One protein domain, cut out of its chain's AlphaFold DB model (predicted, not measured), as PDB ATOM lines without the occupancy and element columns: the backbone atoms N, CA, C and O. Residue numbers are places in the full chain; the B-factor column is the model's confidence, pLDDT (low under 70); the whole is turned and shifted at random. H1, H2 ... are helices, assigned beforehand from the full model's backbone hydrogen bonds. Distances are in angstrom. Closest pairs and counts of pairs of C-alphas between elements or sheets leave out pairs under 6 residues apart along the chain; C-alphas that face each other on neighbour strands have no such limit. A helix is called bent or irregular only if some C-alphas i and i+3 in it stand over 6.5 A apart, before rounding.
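What this domain is: This is residues 462 to 550 of the 975 residues of a protein of Mantoniella antarctica (UniProt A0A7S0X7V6). Seven short helices make a cluster with mostly crossed packing: H3 crosses H6, H4 packs on H6 near its end, and H1 packs on H7. H2 makes a corner with H7, little H5 lies at the far side beyond H4, and residues 546 to 550 run off as a tail. The printed part has 89 residues, with named helices H1 to H7 in chain order and no named strand, class all helix. It is compact, with a radius of gyration of the C-alphas of 13.2 A and spans of 36 by 34 by 27 A.

How they stand to each other: H1, residues 462 to 465, touches H7, residues 530 to 540, closest at the C-alphas of Leu 463 and Lys 537, 5.3 A. H2, residues 469 to 476, only just touches H7, with 3 pairs of C-alphas within 8 A, the closest Tyr 469 and Tyr 530 at 6.2 A, about perpendicular at 89 degrees. H3, residues 481 to 488, touches H6, residues 514 to 526, closest at the C-alphas of Leu 486 and Arg 518, 6.3 A, at a steep tilt of 57 degrees, opposite ways. H4, residues 491 to 497, touches H6 at residues 521 to 525 alone, closest at the C-alphas of Leu 497 and Ile 524, 6.8 A. H5, residues 506 to 509, is close to H4 but not clearly touching. Every O i to N i+4 pair is within hydrogen-bond range in H2, H4 and H7, against 2 of 4 in H3 and 7 of 9 in H6; H1 and H5 are too short for one.

Where its parts are: H1 begins at C-alpha 462 (-14.500, 25.322, -18.874). H6 is 17.0 A long and only just irregular, C-alphas 520 and 523 being 6.8 A apart. H7, 15.4 A, ends at C-alpha 540 (-7.306, 26.025, -13.509).

The domain as a whole: The C-alphas farthest apart, Asp 479 and Val 550, are 37.5 A apart. There is no cut and no long link. Residues 501 to 519 and 544 have pLDDT under 70.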
ATOM      1  N   PRO A 462     -13.096  24.945 -18.699       89.38
ATOM      2  CA  PRO A 462     -14.500  25.322 -18.874       89.38
ATOM      3  C   PRO A 462     -14.860  26.665 -18.225       89.38
ATOM      4  O   PRO A 462     -15.612  27.441 -18.803       89.38
ATOM      5  N   LEU A 463     -14.278  26.989 -17.063       91.75
ATOM      6  CA  LEU A 463     -14.467  28.300 -16.424       91.75
ATOM      7  C   LEU A 463     -13.713  29.430 -17.143       91.75
ATOM      8  O   LEU A 463     -14.123  30.588 -17.076       91.75
ATOM      9  N   GLY A 464     -12.630  29.100 -17.851       89.44
ATOM     10  CA  GLY A 464     -11.876  30.024 -18.697       89.44
ATOM     11  C   GLY A 464     -12.640  30.494 -19.939       89.44
ATOM     12  O   GLY A 464     -12.268  31.510 -20.519       89.44
ATOM     13  N   LEU A 465     -13.723  29.806 -20.322       90.31
ATOM     14  CA  LEU A 465     -14.599  30.227 -21.421       90.31
ATOM     15  C   LEU A 465     -15.435  31.462 -21.073       90.31
ATOM     16  O   LEU A 465     -15.807  32.208 -21.972       90.31
ATOM     17  N   PHE A 466     -15.722  31.691 -19.791       90.06
ATOM     18  CA  PHE A 466     -16.570  32.793 -19.342       90.06
ATOM     19  C   PHE A 466     -15.741  34.033 -19.046       90.06
ATOM     20  O   PHE A 466     -14.675  33.950 -18.434       90.06
ATOM     21  N   ALA A 467     -16.248  35.209 -19.402       82.25
ATOM     22  CA  ALA A 467     -15.643  36.478 -19.019       82.25
ATOM     23  C   ALA A 467     -15.732  36.675 -17.496       82.25
ATOM     24  O   ALA A 467     -14.722  36.941 -16.840       82.25
ATOM     25  N   ASN A 468     -16.911  36.436 -16.921       83.31
ATOM     26  CA  ASN A 468     -17.230  36.686 -15.516       83.31
ATOM     27  C   ASN A 468     -18.256  35.674 -14.966       83.31
ATOM     28  O   ASN A 468     -18.741  34.795 -15.680       83.31
ATOM     29  N   TYR A 469     -18.562  35.796 -13.673       87.69
ATOM     30  CA  TYR A 469     -19.496  34.910 -12.981       87.69
ATOM     31  C   TYR A 469     -20.953  35.125 -13.418       87.69
ATOM     32  O   TYR A 469     -21.714  34.164 -13.490       87.69
ATOM     33  N   ALA A 470     -21.347  36.350 -13.771       85.19
ATOM     34  CA  ALA A 470     -22.702  36.629 -14.244       85.19
ATOM     35  C   ALA A 470     -23.016  35.914 -15.574       85.19
ATOM     36  O   ALA A 470     -24.090  35.328 -15.727       85.19
ATOM     37  N   GLU A 471     -22.079  35.918 -16.527       87.88
ATOM     38  CA  GLU A 471     -22.187  35.157 -17.780       87.88
ATOM     39  C   GLU A 471     -22.290  33.653 -17.514       87.88
ATOM     40  O   GLU A 471     -23.133  32.963 -18.097       87.88
ATOM     41  N   PHE A 472     -21.467  33.162 -16.586       91.12
ATOM     42  CA  PHE A 472     -21.522  31.785 -16.128       91.12
ATOM     43  C   PHE A 472     -22.909  31.439 -15.573       91.12
ATOM     44  O   PHE A 472     -23.520  30.495 -16.060       91.12
ATOM     45  N   GLN A 473     -23.467  32.229 -14.650       89.94
ATOM     46  CA  GLN A 473     -24.794  31.971 -14.076       89.94
ATOM     47  C   GLN A 473     -25.902  31.938 -15.134       89.94
ATOM     48  O   GLN A 473     -26.750  31.047 -15.103       89.94
ATOM     49  N   ARG A 474     -25.888  32.873 -16.095       87.69
ATOM     50  CA  ARG A 474     -26.867  32.888 -17.194       87.69
ATOM     51  C   ARG A 474     -26.744  31.654 -18.079       87.69
ATOM     52  O   ARG A 474     -27.756  31.060 -18.429       87.69
ATOM     53  N   THR A 475     -25.520  31.237 -18.395       86.88
ATOM     54  CA  THR A 475     -25.277  30.024 -19.194       86.88
ATOM     55  C   THR A 475     -25.663  28.761 -18.425       86.88
ATOM     56  O   THR A 475     -26.203  27.823 -19.000       86.88
ATOM     57  N   MET A 476     -25.442  28.744 -17.108       88.00
ATOM     58  CA  MET A 476     -25.810  27.635 -16.227       88.00
ATOM     59  C   MET A 476     -27.330  27.480 -16.035       88.00
ATOM     60  O   MET A 476     -27.789  26.430 -15.574       88.00
ATOM     61  N   ALA A 477     -28.114  28.502 -16.390       84.69
ATOM     62  CA  ALA A 477     -29.573  28.442 -16.394       84.69
ATOM     63  C   ALA A 477     -30.140  27.644 -17.582       84.69
ATOM     64  O   ALA A 477     -31.288  27.217 -17.505       84.69
ATOM     65  N   ASP A 478     -29.353  27.416 -18.637       78.38
ATOM     66  CA  ASP A 478     -29.744  26.566 -19.764       78.38
ATOM     67  C   ASP A 478     -29.807  25.085 -19.347       78.38
ATOM     68  O   ASP A 478     -29.028  24.618 -18.508       78.38
ATOM     69  N   ASP A 479     -30.735  24.333 -19.939       70.31
ATOM     70  CA  ASP A 479     -30.966  22.923 -19.602       70.31
ATOM     71  C   ASP A 479     -29.896  21.976 -20.163       70.31
ATOM     72  O   ASP A 479     -29.751  20.847 -19.697       70.31
ATOM     73  N   ARG A 480     -29.145  22.403 -21.181       73.00
ATOM     74  CA  ARG A 480     -28.247  21.551 -21.968       73.00
ATOM     75  C   ARG A 480     -26.790  21.992 -21.916       73.00
ATOM     76  O   ARG A 480     -25.894  21.141 -21.933       73.00
ATOM     77  N   MET A 481     -26.537  23.296 -21.890       79.00
ATOM     78  CA  MET A 481     -25.179  23.847 -21.894       79.00
ATOM     79  C   MET A 481     -24.317  23.374 -20.718       79.00
ATOM     80  O   MET A 481     -23.173  22.988 -20.977       79.00
ATOM     81  N   PRO A 482     -24.819  23.300 -19.465       79.31
ATOM     82  CA  PRO A 482     -24.053  22.746 -18.351       79.31
ATOM     83  C   PRO A 482     -23.543  21.343 -18.665       79.31
ATOM     84  O   PRO A 482     -22.344  21.091 -18.584       79.31
ATOM     85  N   THR A 483     -24.427  20.460 -19.133       74.19
ATOM     86  CA  THR A 483     -24.085  19.071 -19.439       74.19
ATOM     87  C   THR A 483     -23.043  18.955 -20.552       74.19
ATOM     88  O   THR A 483     -22.158  18.097 -20.494       74.19
ATOM     89  N   LEU A 484     -23.123  19.814 -21.573       76.62
ATOM     90  CA  LEU A 484     -22.140  19.860 -22.655       76.62
ATOM     91  C   LEU A 484     -20.770  20.313 -22.153       76.62
ATOM     92  O   LEU A 484     -19.771  19.717 -22.543       76.62
ATOM     93  N   LEU A 485     -20.713  21.302 -21.260       82.75
ATOM     94  CA  LEU A 485     -19.459  21.823 -20.713       82.75
ATOM     95  C   LEU A 485     -18.707  20.802 -19.858       82.75
ATOM     96  O   LEU A 485     -17.476  20.816 -19.833       82.75
ATOM     97  N   LEU A 486     -19.410  19.861 -19.224       79.62
ATOM     98  CA  LEU A 486     -18.770  18.816 -18.421       79.62
ATOM     99  C   LEU A 486     -17.851  17.905 -19.241       79.62
ATOM    100  O   LEU A 486     -16.925  17.323 -18.682       79.62
ATOM    101  N   ARG A 487     -18.053  17.782 -20.563       79.50
ATOM    102  CA  ARG A 487     -17.143  17.002 -21.425       79.50
ATOM    103  C   ARG A 487     -15.749  17.625 -21.541       79.50
ATOM    104  O   ARG A 487     -14.834  16.972 -22.038       79.50
ATOM    105  N   HIS A 488     -15.616  18.888 -21.145       84.00
ATOM    106  CA  HIS A 488     -14.385  19.662 -21.221       84.00
ATOM    107  C   HIS A 488     -13.648  19.746 -19.882       84.00
ATOM    108  O   HIS A 488     -12.561  20.317 -19.822       84.00
ATOM    109  N   LEU A 489     -14.213  19.163 -18.818       79.75
ATOM    110  CA  LEU A 489     -13.527  19.035 -17.538       79.75
ATOM    111  C   LEU A 489     -12.449  17.955 -17.621       79.75
ATOM    112  O   LEU A 489     -12.698  16.839 -18.071       79.75
ATOM    113  N   THR A 490     -11.250  18.264 -17.141       75.94
ATOM    114  CA  THR A 490     -10.234  17.235 -16.901       75.94
ATOM    115  C   THR A 490     -10.568  16.445 -15.633       75.94
ATOM    116  O   THR A 490     -11.326  16.907 -14.778       75.94
ATOM    117  N   ALA A 491      -9.965  15.263 -15.464       71.81
ATOM    118  CA  ALA A 491     -10.121  14.480 -14.234       71.81
ATOM    119  C   ALA A 491      -9.724  15.289 -12.981       71.81
ATOM    120  O   ALA A 491     -10.435  15.268 -11.980       71.81
ATOM    121  N   SER A 492      -8.646  16.080 -13.065       73.94
ATOM    122  CA  SER A 492      -8.222  16.968 -11.974       73.94
ATOM    123  C   SER A 492      -9.284  18.015 -11.633       73.94
ATOM    124  O   SER A 492      -9.562  18.239 -10.461       73.94
ATOM    125  N   GLN A 493      -9.904  18.633 -12.640       81.00
ATOM    126  CA  GLN A 493     -10.947  19.640 -12.424       81.00
ATOM    127  C   GLN A 493     -12.217  19.017 -11.824       81.00
ATOM    128  O   GLN A 493     -12.854  19.618 -10.962       81.00
ATOM    129  N   GLY A 494     -12.564  17.791 -12.228       78.31
ATOM    130  CA  GLY A 494     -13.632  17.016 -11.592       78.31
ATOM    131  C   GLY A 494     -13.340  16.727 -10.115       78.31
ATOM    132  O   GLY A 494     -14.211  16.923  -9.268       78.31
ATOM    133  N   ASN A 495     -12.106  16.337  -9.791       74.88
ATOM    134  CA  ASN A 495     -11.672  16.101  -8.410       74.88
ATOM    135  C   ASN A 495     -11.697  17.382  -7.563       74.88
ATOM    136  O   ASN A 495     -12.137  17.331  -6.414       74.88
ATOM    137  N   ASP A 496     -11.295  18.522  -8.134       79.19
ATOM    138  CA  ASP A 496     -11.375  19.831  -7.476       79.19
ATOM    139  C   ASP A 496     -12.819  20.174  -7.080       79.19
ATOM    140  O   ASP A 496     -13.065  20.590  -5.946       79.19
ATOM    141  N   LEU A 497     -13.783  19.949  -7.983       82.00
ATOM    142  CA  LEU A 497     -15.211  20.177  -7.719       82.00
ATOM    143  C   LEU A 497     -15.755  19.242  -6.631       82.00
ATOM    144  O   LEU A 497     -16.592  19.646  -5.829       82.00
ATOM    145  N   LEU A 498     -15.255  18.010  -6.569       78.12
ATOM    146  CA  LEU A 498     -15.628  17.028  -5.548       78.12
ATOM    147  C   LEU A 498     -14.866  17.211  -4.222       78.12
ATOM    148  O   LEU A 498     -15.118  16.478  -3.266       78.12
ATOM    149  N   GLY A 499     -13.935  18.169  -4.142       76.06
ATOM    150  CA  GLY A 499     -13.132  18.434  -2.945       76.06
ATOM    151  C   GLY A 499     -12.093  17.351  -2.628       76.06
ATOM    152  O   GLY A 499     -11.646  17.244  -1.484       76.06
ATOM    153  N   ILE A 500     -11.699  16.543  -3.614       72.25
ATOM    154  CA  ILE A 500     -10.781  15.409  -3.442       72.25
ATOM    155  C   ILE A 500      -9.343  15.884  -3.661       72.25
ATOM    156  O   ILE A 500      -9.003  16.383  -4.730       72.25
ATOM    157  N   LYS A 501      -8.481  15.725  -2.647       66.94
ATOM    158  CA  LYS A 501      -7.106  16.252  -2.644       66.94
ATOM    159  C   LYS A 501      -6.037  15.151  -2.692       66.94
ATOM    160  O   LYS A 501      -6.145  14.177  -1.956       66.94
ATOM    161  N   GLY A 502      -4.957  15.419  -3.437       55.91
ATOM    162  CA  GLY A 502      -3.653  14.732  -3.366       55.91
ATOM    163  C   GLY A 502      -3.478  13.524  -4.300       55.91
ATOM    164  O   GLY A 502      -4.474  12.898  -4.636       55.91
ATOM    165  N   PRO A 503      -2.238  13.176  -4.712       42.88
ATOM    166  CA  PRO A 503      -1.989  11.964  -5.483       42.88
ATOM    167  C   PRO A 503      -2.155  10.675  -4.665       42.88
ATOM    168  O   PRO A 503      -1.533  10.524  -3.613       42.88
ATOM    169  N   GLY A 504      -2.961   9.738  -5.186       50.44
ATOM    170  CA  GLY A 504      -3.190   8.387  -4.652       50.44
ATOM    171  C   GLY A 504      -4.554   8.166  -3.968       50.44
ATOM    172  O   GLY A 504      -5.103   9.047  -3.309       50.44
ATOM    173  N   GLY A 505      -5.116   6.957  -4.105       55.22
ATOM    174  CA  GLY A 505      -6.375   6.543  -3.456       55.22
ATOM    175  C   GLY A 505      -7.628   6.831  -4.311       55.22
ATOM    176  O   GLY A 505      -7.614   6.533  -5.502       55.22
ATOM    177  N   PRO A 506      -8.727   7.401  -3.760       44.91
ATOM    178  CA  PRO A 506      -9.913   7.817  -4.533       44.91
ATOM    179  C   PRO A 506      -9.610   8.743  -5.717       44.91
ATOM    180  O   PRO A 506     -10.397   8.816  -6.656       44.91
ATOM    181  N   TRP A 507      -8.455   9.409  -5.677       40.44
ATOM    182  CA  TRP A 507      -7.918  10.252  -6.739       40.44
ATOM    183  C   TRP A 507      -7.684   9.496  -8.059       40.44
ATOM    184  O   TRP A 507      -7.962  10.047  -9.121       40.44
ATOM    185  N   ASP A 508      -7.295   8.215  -7.986       42.50
ATOM    186  CA  ASP A 508      -7.130   7.316  -9.143       42.50
ATOM    187  C   ASP A 508      -8.447   6.603  -9.525       42.50
ATOM    188  O   ASP A 508      -8.547   5.969 -10.574       42.50
ATOM    189  N   MET A 509      -9.486   6.697  -8.679       42.91
ATOM    190  CA  MET A 509     -10.783   6.033  -8.883       42.91
ATOM    191  C   MET A 509     -11.773   6.869  -9.710       42.91
ATOM    192  O   MET A 509     -12.735   6.319 -10.255       42.91
ATOM    193  N   ILE A 510     -11.536   8.178  -9.866       45.12
ATOM    194  CA  ILE A 510     -12.364   9.088 -10.681       45.12
ATOM    195  C   ILE A 510     -11.867   9.106 -12.129       45.12
ATOM    196  O   ILE A 510     -11.552  10.124 -12.733       45.12
ATOM    197  N   GLN A 511     -11.798   7.917 -12.709       45.94
ATOM    198  CA  GLN A 511     -11.683   7.738 -14.158       45.94
ATOM    199  C   GLN A 511     -12.806   6.831 -14.697       45.94
ATOM    200  O   GLN A 511     -12.810   6.451 -15.863       45.94
ATOM    201  N   GLY A 512     -13.769   6.464 -13.839       44.59
ATOM    202  CA  GLY A 512     -14.514   5.211 -13.981       44.59
ATOM    203  C   GLY A 512     -15.935   5.251 -14.544       44.59
ATOM    204  O   GLY A 512     -16.479   4.176 -14.767       44.59
ATOM    205  N   ASP A 513     -16.552   6.410 -14.786       46.66
ATOM    206  CA  ASP A 513     -17.792   6.515 -15.574       46.66
ATOM    207  C   ASP A 513     -18.078   7.983 -15.898       46.66
ATOM    208  O   ASP A 513     -18.540   8.738 -15.044       46.66
ATOM    209  N   VAL A 514     -17.809   8.387 -17.141       48.47
ATOM    210  CA  VAL A 514     -18.058   9.745 -17.642       48.47
ATOM    211  C   VAL A 514     -19.504  10.169 -17.383       48.47
ATOM    212  O   VAL A 514     -19.748  11.315 -17.021       48.47
ATOM    213  N   LYS A 515     -20.473   9.255 -17.489       52.72
ATOM    214  CA  LYS A 515     -21.885   9.561 -17.263       52.72
ATOM    215  C   LYS A 515     -22.207   9.734 -15.784       52.72
ATOM    216  O   LYS A 515     -22.766  10.763 -15.418       52.72
ATOM    217  N   SER A 516     -21.837   8.782 -14.925       54.03
ATOM    218  CA  SER A 516     -22.103   8.894 -13.479       54.03
ATOM    219  C   SER A 516     -21.324  10.038 -12.824       54.03
ATOM    220  O   SER A 516     -21.856  10.727 -11.951       54.03
ATOM    221  N   LEU A 517     -20.092  10.291 -13.276       57.59
ATOM    222  CA  LEU A 517     -19.301  11.437 -12.837       57.59
ATOM    223  C   LEU A 517     -19.962  12.745 -13.266       57.59
ATOM    224  O   LEU A 517     -20.134  13.624 -12.430       57.59
ATOM    225  N   ARG A 518     -20.390  12.864 -14.530       67.62
ATOM    226  CA  ARG A 518     -21.116  14.049 -15.010       67.62
ATOM    227  C   ARG A 518     -22.382  14.287 -14.192       67.62
ATOM    228  O   ARG A 518     -22.558  15.397 -13.719       67.62
ATOM    229  N   VAL A 519     -23.189  13.257 -13.930       67.50
ATOM    230  CA  VAL A 519     -24.407  13.378 -13.102       67.50
ATOM    231  C   VAL A 519     -24.097  13.856 -11.677       67.50
ATOM    232  O   VAL A 519     -24.874  14.609 -11.101       67.50
ATOM    233  N   THR A 520     -22.958  13.452 -11.108       71.38
ATOM    234  CA  THR A 520     -22.558  13.851  -9.748       71.38
ATOM    235  C   THR A 520     -21.951  15.258  -9.710       71.38
ATOM    236  O   THR A 520     -22.202  16.017  -8.778       71.38
ATOM    237  N   VAL A 521     -21.150  15.615 -10.713       75.75
ATOM    238  CA  VAL A 521     -20.439  16.899 -10.795       75.75
ATOM    239  C   VAL A 521     -21.358  18.021 -11.277       75.75
ATOM    240  O   VAL A 521     -21.181  19.162 -10.865       75.75
ATOM    241  N   GLU A 522     -22.352  17.722 -12.113       83.00
ATOM    242  CA  GLU A 522     -23.235  18.716 -12.729       83.00
ATOM    243  C   GLU A 522     -23.918  19.658 -11.731       83.00
ATOM    244  O   GLU A 522     -23.821  20.867 -11.940       83.00
ATOM    245  N   PRO A 523     -24.545  19.193 -10.629       85.75
ATOM    246  CA  PRO A 523     -25.188  20.096  -9.675       85.75
ATOM    247  C   PRO A 523     -24.184  21.014  -8.970       85.75
ATOM    248  O   PRO A 523     -24.484  22.180  -8.724       85.75
ATOM    249  N   ILE A 524     -22.979  20.506  -8.682       87.69
ATOM    250  CA  ILE A 524     -21.898  21.275  -8.051       87.69
ATOM    251  C   ILE A 524     -21.377  22.327  -9.026       87.69
ATOM    252  O   ILE A 524     -21.245  23.495  -8.670       87.69
ATOM    253  N   PHE A 525     -21.123  21.920 -10.271       88.25
ATOM    254  CA  PHE A 525     -20.665  22.810 -11.326       88.25
ATOM    255  C   PHE A 525     -21.707  23.892 -11.611       88.25
ATOM    256  O   PHE A 525     -21.355  25.058 -11.635       88.25
ATOM    257  N   LYS A 526     -22.995  23.555 -11.724       90.06
ATOM    258  CA  LYS A 526     -24.086  24.526 -11.927       90.06
ATOM    259  C   LYS A 526     -24.256  25.491 -10.745       90.06
ATOM    260  O   LYS A 526     -24.638  26.640 -10.946       90.06
ATOM    261  N   GLY A 527     -23.988  25.021  -9.526       89.50
ATOM    262  CA  GLY A 527     -24.219  25.741  -8.272       89.50
ATOM    263  C   GLY A 527     -23.003  26.455  -7.679       89.50
ATOM    264  O   GLY A 527     -23.042  26.789  -6.495       89.50
ATOM    265  N   LEU A 528     -21.923  26.665  -8.441       92.44
ATOM    266  CA  LEU A 528     -20.729  27.346  -7.926       92.44
ATOM    267  C   LEU A 528     -21.069  28.740  -7.392       92.44
ATOM    268  O   LEU A 528     -21.767  29.501  -8.051       92.44
ATOM    269  N   SER A 529     -20.518  29.094  -6.229       92.25
ATOM    270  CA  SER A 529     -20.583  30.458  -5.695       92.25
ATOM    271  C   SER A 529     -19.635  31.399  -6.454       92.25
ATOM    272  O   SER A 529     -18.681  30.944  -7.088       92.25
ATOM    273  N   TYR A 530     -19.820  32.723  -6.341       87.56
ATOM    274  CA  TYR A 530     -18.877  33.708  -6.905       87.56
ATOM    275  C   TYR A 530     -17.432  33.478  -6.420       87.56
ATOM    276  O   TYR A 530     -16.479  33.576  -7.201       87.56
ATOM    277  N   ALA A 531     -17.271  33.129  -5.138       88.06
ATOM    278  CA  ALA A 531     -15.974  32.851  -4.533       88.06
ATOM    279  C   ALA A 531     -15.337  31.579  -5.112       88.06
ATOM    280  O   ALA A 531     -14.162  31.596  -5.486       88.06
ATOM    281  N   ASP A 532     -16.110  30.496  -5.241       91.62
ATOM    282  CA  ASP A 532     -15.614  29.238  -5.803       91.62
ATOM    283  C   ASP A 532     -15.315  29.363  -7.298       91.62
ATOM    284  O   ASP A 532     -14.258  28.914  -7.739       91.62
ATOM    285  N   PHE A 533     -16.182  30.031  -8.067       93.25
ATOM    286  CA  PHE A 533     -15.947  30.335  -9.480       93.25
ATOM    287  C   PHE A 533     -14.623  31.078  -9.665       93.25
ATOM    288  O   PHE A 533     -13.778  30.656 -10.454       93.25
ATOM    289  N   SER A 534     -14.418  32.159  -8.907       87.62
ATOM    290  CA  SER A 534     -13.212  32.985  -9.012       87.62
ATOM    291  C   SER A 534     -11.957  32.202  -8.621       87.62
ATOM    292  O   SER A 534     -10.941  32.277  -9.315       87.62
ATOM    293  N   ARG A 535     -12.035  31.397  -7.550       90.19
ATOM    294  CA  ARG A 535     -10.939  30.530  -7.099       90.19
ATOM    295  C   ARG A 535     -10.583  29.479  -8.151       90.19
ATOM    296  O   ARG A 535      -9.421  29.392  -8.540       90.19
ATOM    297  N   PHE A 536     -11.558  28.699  -8.615       91.25
ATOM    298  CA  PHE A 536     -11.322  27.612  -9.566       91.25
ATOM    299  C   PHE A 536     -10.889  28.133 -10.933       91.25
ATOM    300  O   PHE A 536      -9.963  27.581 -11.521       91.25
ATOM    301  N   LYS A 537     -11.470  29.236 -11.418       90.88
ATOM    302  CA  LYS A 537     -11.046  29.868 -12.674       90.88
ATOM    303  C   LYS A 537      -9.567  30.265 -12.632       90.88
ATOM    304  O   LYS A 537      -8.850  30.000 -13.593       90.88
ATOM    305  N   ALA A 538      -9.105  30.852 -11.527       87.06
ATOM    306  CA  ALA A 538      -7.697  31.204 -11.351       87.06
ATOM    307  C   ALA A 538      -6.802  29.960 -11.218       87.06
ATOM    308  O   ALA A 538      -5.785  29.859 -11.899       87.06
ATOM    309  N   GLN A 539      -7.198  28.989 -10.390       87.81
ATOM    310  CA  GLN A 539      -6.445  27.751 -10.173       87.81
ATOM    311  C   GLN A 539      -6.255  26.967 -11.481       87.81
ATOM    312  O   GLN A 539      -5.139  26.573 -11.813       87.81
ATOM    313  N   TRP A 540      -7.321  26.794 -12.262       87.94
ATOM    314  CA  TRP A 540      -7.306  26.025 -13.509       87.94
ATOM    315  C   TRP A 540      -6.608  26.730 -14.671       87.94
ATOM    316  O   TRP A 540      -6.381  26.094 -15.694       87.94
ATOM    317  N   ALA A 541      -6.274  28.015 -14.540       83.56
ATOM    318  CA  ALA A 541      -5.442  28.728 -15.507       83.56
ATOM    319  C   ALA A 541      -3.935  28.458 -15.305       83.56
ATOM    320  O   ALA A 541      -3.110  28.896 -16.104       83.56
ATOM    321  N   THR A 542      -3.565  27.756 -14.228       78.50
ATOM    322  CA  THR A 542      -2.174  27.459 -13.856       78.50
ATOM    323  C   THR A 542      -1.878  25.956 -13.933       78.50
ATOM    324  O   THR A 542      -2.783  25.145 -14.137       78.50
ATOM    325  N   GLY A 543      -0.604  25.563 -13.810       75.94
ATOM    326  CA  GLY A 543      -0.199  24.149 -13.826       75.94
ATOM    327  C   GLY A 543      -0.521  23.460 -15.156       75.94
ATOM    328  O   GLY A 543      -0.041  23.891 -16.203       75.94
ATOM    329  N   ASP A 544      -1.360  22.420 -15.126       65.94
ATOM    330  CA  ASP A 544      -1.808  21.697 -16.329       65.94
ATOM    331  C   ASP A 544      -2.619  22.560 -17.308       65.94
ATOM    332  O   ASP A 544      -2.675  22.236 -18.496       65.94
ATOM    333  N   GLY A 545      -3.212  23.660 -16.831       70.62
ATOM    334  CA  GLY A 545      -3.918  24.641 -17.656       70.62
ATOM    335  C   GLY A 545      -3.032  25.747 -18.236       70.62
ATOM    336  O   GLY A 545      -3.526  26.587 -18.984       70.62
ATOM    337  N   ALA A 546      -1.735  25.775 -17.911       79.38
ATOM    338  CA  ALA A 546      -0.818  26.791 -18.417       79.38
ATOM    339  C   ALA A 546      -0.429  26.539 -19.884       79.38
ATOM    340  O   ALA A 546      -0.344  25.396 -20.341       79.38
ATOM    341  N   ALA A 547      -0.141  27.618 -20.617       83.38
ATOM    342  CA  ALA A 547       0.291  27.534 -22.008       83.38
ATOM    343  C   ALA A 547       1.632  26.799 -22.151       83.38
ATOM    344  O   ALA A 547       2.587  27.062 -21.418       83.38
ATOM    345  N   LYS A 548       1.708  25.894 -23.130       86.62
ATOM    346  CA  LYS A 548       2.883  25.060 -23.404       86.62
ATOM    347  C   LYS A 548       3.489  25.446 -24.746       86.62
ATOM    348  O   LYS A 548       2.779  25.547 -25.745       86.62
ATOM    349  N   LYS A 549       4.809  25.647 -24.779       85.94
ATOM    350  CA  LYS A 549       5.549  25.844 -26.031       85.94
ATOM    351  C   LYS A 549       5.619  24.519 -26.785       85.94
ATOM    352  O   LYS A 549       5.937  23.490 -26.189       85.94
ATOM    353  N   VAL A 550       5.323  24.544 -28.076       85.31
ATOM    354  CA  VAL A 550       5.385  23.376 -28.960       85.31
ATOM    355  C   VAL A 550       6.127  23.741 -30.241       85.31
ATOM    356  O   VAL A 550       6.230  24.908 -30.613       85.31
TER     357      VAL A 550